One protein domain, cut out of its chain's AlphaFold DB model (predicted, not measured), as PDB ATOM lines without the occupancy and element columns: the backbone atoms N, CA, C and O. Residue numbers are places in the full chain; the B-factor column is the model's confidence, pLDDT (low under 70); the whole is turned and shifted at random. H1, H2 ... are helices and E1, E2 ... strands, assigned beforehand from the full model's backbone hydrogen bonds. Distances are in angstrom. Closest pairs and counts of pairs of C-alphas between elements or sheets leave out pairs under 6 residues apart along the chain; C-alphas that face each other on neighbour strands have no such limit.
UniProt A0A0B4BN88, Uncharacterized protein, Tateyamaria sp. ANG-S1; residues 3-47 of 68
ATOM      1  N   PRO A   3      33.490 -37.400   7.481       79.69
ATOM      2  CA  PRO A   3      33.188 -35.974   7.415       79.69
ATOM      3  C   PRO A   3      31.956 -35.638   8.267       79.69
ATOM      4  O   PRO A   3      30.940 -36.325   8.191       79.69
ATOM      5  N   ALA A   4      32.039 -34.569   9.058       78.31
ATOM      6  CA  ALA A   4      30.938 -34.086   9.888       78.31
ATOM      7  C   ALA A   4      30.906 -32.550   9.875       78.31
ATOM      8  O   ALA A   4      31.665 -31.889  10.592       78.31
ATOM      9  N   GLY A   5      30.043 -31.979   9.028       76.31
ATOM     10  CA  GLY A   5      29.982 -30.532   8.796       76.31
ATOM     11  C   GLY A   5      31.335 -29.983   8.333       76.31
ATOM     12  O   GLY A   5      31.922 -30.511   7.394       76.31
ATOM     13  N   GLY A   6      31.852 -28.964   9.027       71.69
ATOM     14  CA  GLY A   6      33.179 -28.380   8.776       71.69
ATOM     15  C   GLY A   6      34.363 -29.100   9.444       71.69
ATOM     16  O   GLY A   6      35.439 -28.517   9.553       71.69
ATOM     17  N   GLY A   7      34.186 -30.318   9.965       82.75
ATOM     18  CA  GLY A   7      35.247 -31.071  10.646       82.75
ATOM     19  C   GLY A   7      35.173 -32.583  10.437       82.75
ATOM     20  O   GLY A   7      34.513 -33.068   9.518       82.75
ATOM     21  N   LEU A   8      35.857 -33.339  11.303       84.75
ATOM     22  CA  LEU A   8      35.898 -34.803  11.253       84.75
ATOM     23  C   LEU A   8      35.343 -35.425  12.529       84.75
ATOM     24  O   LEU A   8      35.571 -34.916  13.627       84.75
ATOM     25  N   THR A   9      34.672 -36.563  12.388       88.12
ATOM     26  CA  THR A   9      34.361 -37.463  13.499       88.12
ATOM     27  C   THR A   9      35.219 -38.718  13.438       88.12
ATOM     28  O   THR A   9      35.487 -39.297  12.377       88.12
ATOM     29  N   LEU A  10      35.662 -39.144  14.615       86.44
ATOM     30  CA  LEU A  10      36.294 -40.427  14.850       86.44
ATOM     31  C   LEU A  10      35.208 -41.475  15.033       86.44
ATOM     32  O   LEU A  10      34.190 -41.235  15.683       86.44
ATOM     33  N   HIS A  11      35.431 -42.623  14.414       89.00
ATOM     34  CA  HIS A  11      34.577 -43.788  14.546       89.00
ATOM     35  C   HIS A  11      35.463 -44.971  14.916       89.00
ATOM     36  O   HIS A  11      36.621 -45.003  14.486       89.00
ATOM     37  N   ASP A  12      34.932 -45.903  15.698       89.25
ATOM     38  CA  ASP A  12      35.589 -47.184  15.951       89.25
ATOM     39  C   ASP A  12      35.583 -48.073  14.686       89.25
ATOM     40  O   ASP A  12      35.059 -47.699  13.629       89.25
ATOM     41  N   ALA A  13      36.167 -49.269  14.795       90.19
ATOM     42  CA  ALA A  13      36.186 -50.244  13.703       90.19
ATOM     43  C   ALA A  13      34.786 -50.776  13.333       90.19
ATOM     44  O   ALA A  13      34.584 -51.233  12.212       90.19
ATOM     45  N   GLN A  14      33.821 -50.700  14.252       90.62
ATOM     46  CA  GLN A  14      32.434 -51.127  14.046       90.62
ATOM     47  C   GLN A  14      31.550 -50.000  13.475       90.62
ATOM     48  O   GLN A  14      30.401 -50.227  13.110       90.62
ATOM     49  N   GLY A  15      32.090 -48.784  13.334       87.00
ATOM     50  CA  GLY A  15      31.402 -47.612  12.806       87.00
ATOM     51  C   GLY A  15      30.704 -46.740  13.854       87.00
ATOM     52  O   GLY A  15      30.100 -45.731  13.470       87.00
ATOM     53  N   THR A  16      30.810 -47.052  15.145       88.50
ATOM     54  CA  THR A  16      30.271 -46.240  16.245       88.50
ATOM     55  C   THR A  16      30.991 -44.902  16.300       88.50
ATOM     56  O   THR A  16      32.220 -44.850  16.264       88.50
ATOM     57  N   ARG A  17      30.244 -43.795  16.381       87.62
ATOM     58  CA  ARG A  17      30.826 -42.454  16.542       87.62
ATOM     59  C   ARG A  17      31.440 -42.337  17.938       87.62
ATOM     60  O   ARG A  17      30.717 -42.432  18.920       87.62
ATOM     61  N   LEU A  18      32.739 -42.060  17.999       87.06
ATOM     62  CA  LEU A  18      33.460 -41.823  19.249       87.06
ATOM     63  C   LEU A  18      33.354 -40.350  19.651       87.06
ATOM     64  O   LEU A  18      32.673 -40.002  20.607       87.06
ATOM     65  N   CYS A  19      33.984 -39.466  18.881       85.88
ATOM     66  CA  CYS A  19      34.036 -38.036  19.175       85.88
ATOM     67  C   CYS A  19      34.369 -37.228  17.914       85.88
ATOM     68  O   CYS A  19      34.694 -37.777  16.854       85.88
ATOM     69  N   LYS A  20      34.263 -35.906  17.995       83.69
ATOM     70  CA  LYS A  20      34.757 -34.985  16.973       83.69
ATOM     71  C   LYS A  20      36.270 -34.839  17.132       83.69
ATOM     72  O   LYS A  20      36.779 -34.694  18.234       83.69
ATOM     73  N   SER A  21      37.007 -34.800  16.029       82.94
ATOM     74  CA  SER A  21      38.470 -34.689  16.062       82.94
ATOM     75  C   SER A  21      38.960 -33.415  16.766       82.94
ATOM     76  O   SER A  21      40.044 -33.403  17.341       82.94
ATOM     77  N   SER A  22      38.154 -32.346  16.781       80.69
ATOM     78  CA  SER A  22      38.459 -31.119  17.524       80.69
ATOM     79  C   SER A  22      38.432 -31.295  19.043       80.69
ATOM     80  O   SER A  22      39.092 -30.529  19.730       80.69
ATOM     81  N   GLU A  23      37.694 -32.279  19.563       82.56
ATOM     82  CA  GLU A  23      37.594 -32.546  21.009       82.56
ATOM     83  C   GLU A  23      38.885 -33.155  21.569       82.56
ATOM     84  O   GLU A  23      39.170 -33.010  22.748       82.56
ATOM     85  N   ILE A  24      39.705 -33.765  20.709       83.69
ATOM     86  CA  ILE A  24      41.033 -34.293  21.052       83.69
ATOM     87  C   ILE A  24      42.170 -33.383  20.547       83.69
ATOM     88  O   ILE A  24      43.301 -33.825  20.389       83.69
ATOM     89  N   GLY A  25      41.871 -32.120  20.210       79.50
ATOM     90  CA  GLY A  25      42.860 -31.134  19.743       79.50
ATOM     91  C   GLY A  25      43.273 -31.255  18.266       79.50
ATOM     92  O   GLY A  25      43.996 -30.400  17.741       79.50
ATOM     93  N   PHE A  26      42.771 -32.256  17.543       76.50
ATOM     94  CA  PHE A  26      43.072 -32.481  16.129       76.50
ATOM     95  C   PHE A  26      41.997 -31.865  15.229       76.50
ATOM     96  O   PHE A  26      41.155 -32.541  14.632       76.50
ATOM     97  N   GLY A  27      42.029 -30.538  15.103       80.62
ATOM     98  CA  GLY A  27      41.200 -29.831  14.127       80.62
ATOM     99  C   GLY A  27      41.457 -30.336  12.701       80.62
ATOM    100  O   GLY A  27      42.600 -30.592  12.323       80.62
ATOM    101  N   TYR A  28      40.407 -30.445  11.884       79.94
ATOM    102  CA  TYR A  28      40.520 -30.946  10.508       79.94
ATOM    103  C   TYR A  28      41.579 -30.190   9.689       79.94
ATOM    104  O   TYR A  28      42.370 -30.812   8.989       79.94
ATOM    105  N   ALA A  29      41.707 -28.873   9.875       77.94
ATOM    106  CA  ALA A  29      42.745 -28.082   9.218       77.94
ATOM    107  C   ALA A  29      44.181 -28.474   9.588       77.94
ATOM    108  O   ALA A  29      45.066 -28.419   8.736       77.94
ATOM    109  N   ARG A  30      44.428 -28.908  10.832       78.25
ATOM    110  CA  ARG A  30      45.738 -29.439  11.239       78.25
ATOM    111  C   ARG A  30      46.032 -30.751  10.523       78.25
ATOM    112  O   ARG A  30      47.155 -30.949  10.076       78.25
ATOM    113  N   LEU A  31      45.024 -31.611  10.379       79.19
ATOM    114  CA  LEU A  31      45.157 -32.889   9.682       79.19
ATOM    115  C   LEU A  31      45.398 -32.678   8.182       79.19
ATOM    116  O   LEU A  31      46.333 -33.257   7.646       79.19
ATOM    117  N   VAL A  32      44.649 -31.786   7.529       82.38
ATOM    118  CA  VAL A  32      44.855 -31.440   6.110       82.38
ATOM    119  C   VAL A  32      46.260 -30.885   5.864       82.38
ATOM    120  O   VAL A  32      46.916 -31.299   4.917       82.38
ATOM    121  N   LYS A  33      46.761 -30.002   6.739       80.81
ATOM    122  CA  LYS A  33      48.140 -29.492   6.649       80.81
ATOM    123  C   LYS A  33      49.184 -30.591   6.867       80.81
ATOM    124  O   LYS A  33      50.153 -30.650   6.124       80.81
ATOM    125  N   ARG A  34      48.971 -31.475   7.851       79.88
ATOM    126  CA  ARG A  34      49.894 -32.577   8.180       79.88
ATOM    127  C   ARG A  34      49.977 -33.626   7.072       79.88
ATOM    128  O   ARG A  34      51.065 -34.090   6.766       79.88
ATOM    129  N   PHE A  35      48.842 -34.012   6.495       81.19
ATOM    130  CA  PHE A  35      48.779 -35.025   5.437       81.19
ATOM    131  C   PHE A  35      48.928 -34.437   4.028       81.19
ATOM    132  O   PHE A  35      49.017 -35.194   3.066       81.19
ATOM    133  N   GLY A  36      48.919 -33.108   3.885       78.06
ATOM    134  CA  GLY A  36      49.025 -32.423   2.593       78.06
ATOM    135  C   GLY A  36      47.847 -32.676   1.647       78.06
ATOM    136  O   GLY A  36      47.934 -32.368   0.463       78.06
ATOM    137  N   ALA A  37      46.747 -33.240   2.149       80.06
ATOM    138  CA  ALA A  37      45.605 -33.647   1.348       80.06
ATOM    139  C   ALA A  37      44.291 -33.342   2.071       80.06
ATOM    140  O   ALA A  37      44.155 -33.524   3.283       80.06
ATOM    141  N   VAL A  38      43.300 -32.891   1.304       81.06
ATOM    142  CA  VAL A  38      41.916 -32.792   1.776       81.06
ATOM    143  C   VAL A  38      41.265 -34.173   1.770       81.06
ATOM    144  O   VAL A  38      41.555 -35.004   0.909       81.06
ATOM    145  N   MET A  39      40.358 -34.422   2.714       76.75
ATOM    146  CA  MET A  39      39.608 -35.673   2.743       76.75
ATOM    147  C   MET A  39      38.679 -35.754   1.517       76.75
ATOM    148  O   MET A  39      37.905 -34.818   1.275       76.75
ATOM    149  N   PRO A  40      38.724 -36.853   0.742       70.31
ATOM    150  CA  PRO A  40      37.868 -37.021  -0.426       70.31
ATOM    151  C   PRO A  40      36.393 -37.064  -0.007       70.31
ATOM    152  O   PRO A  40      36.028 -37.735   0.958       70.31
ATOM    153  N   GLY A  41      35.542 -36.314  -0.714       70.00
ATOM    154  CA  GLY A  41      34.103 -36.241  -0.430       70.00
ATOM    155  C   GLY A  41      33.709 -35.366   0.769       70.00
ATOM    156  O   GLY A  41      32.564 -35.428   1.211       70.00
ATOM    157  N   HIS A  42      34.618 -34.549   1.316       70.06
ATOM    158  CA  HIS A  42      34.264 -33.613   2.384       70.06
ATOM    159  C   HIS A  42      33.324 -32.501   1.857       70.06
ATOM    160  O   HIS A  42      33.648 -31.877   0.843       70.06
ATOM    161  N   PRO A  43      32.179 -32.219   2.520       66.00
ATOM    162  CA  PRO A  43      31.145 -31.318   1.995       66.00
ATOM    163  C   PRO A  43      31.616 -29.865   1.836       66.00
ATOM    164  O   PRO A  43      31.139 -29.154   0.955       66.00
ATOM    165  N   HIS A  44      32.578 -29.421   2.650       66.56
ATOM    166  CA  HIS A  44      33.181 -28.097   2.517       66.56
ATOM    167  C   HIS A  44      34.434 -28.147   1.633       66.56
ATOM    168  O   HIS A  44      35.377 -28.895   1.907       66.56
ATOM    169  N   ARG A  45      34.491 -27.294   0.599       66.19
ATOM    170  CA  ARG A  45      35.697 -27.092  -0.225       66.19
ATOM    171  C   ARG A  45      36.799 -26.442   0.619       66.19
ATOM    172  O   ARG A  45      36.902 -25.222   0.712       66.19
ATOM    173  N   MET A  46      37.640 -27.267   1.234       70.38
ATOM    174  CA  MET A  46      38.737 -26.820   2.102       70.38
ATOM    175  C   MET A  46      40.096 -26.749   1.391       70.38
ATOM    176  O   MET A  46      41.136 -26.765   2.041       70.38
ATOM    177  N   ALA A  47      40.100 -26.633   0.058       70.69
ATOM    178  CA  ALA A  47      41.321 -26.517  -0.745       70.69
ATOM    179  C   ALA A  47      42.212 -25.335  -0.312       70.69
ATOM    180  O   ALA A  47      43.432 -25.431  -0.377       70.69
TER     181      ALA A  47
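What this domain is: This is residues 3 to 47 of the 68 residues of an uncharacterized protein of Tateyamaria sp. ANG-S1 (UniProt A0A0B4BN88). A small strand hairpin, E1 and E2, leads straight into the one-turn helix H1; the short helix H2 follows near the beginning of E1, and an unnamed tail, residues 36 to 47, folds back toward the first printed residues. The 45 printed residues run E1, E2, H1, H2, with an antiparallel sheet E1 - E2; the class is mixed, with 21 residues, under half, in named elements. The whole is compact, radius of gyration of the C-alphas 10.6 A, spanning 29 by 21 by 16 A.

How they stand to each other: Residues 3 to 4 pair antiparallel with residues 7 to 8 of E1, residues 7 to 11. E1 and E2, residues 17 to 20, form an antiparallel hairpin at 151 degrees; N 10 and O 19 are within hydrogen-bond range at 2.8 A. H1, residues 21 to 24, has its closest C-alpha pair with E1 at Ser 21 and Leu 8, 5.5 A. H2, residues 28 to 35, is close to H1 but not clearly touching, the closest C-alphas, Ser 21 and Tyr 28, being 7.0 A apart. E2 and H2 are apart. In H2 every O i to N i+4 pair is within hydrogen-bond range; H1 is too short for one.

Where its parts are: E1, 13.3 A long, begins at C-alpha 7 (35.247, -31.071, 10.646). H2, 10.5 A, ends at C-alpha 35 (48.779, -35.025, 5.437).

The domain as a whole: The farthest C-alphas, Gln 14 and Ala 47, are 30.1 A apart. The printed part has no cut; its three links between named elements are tight. Residues 43 to 45 are under pLDDT 70.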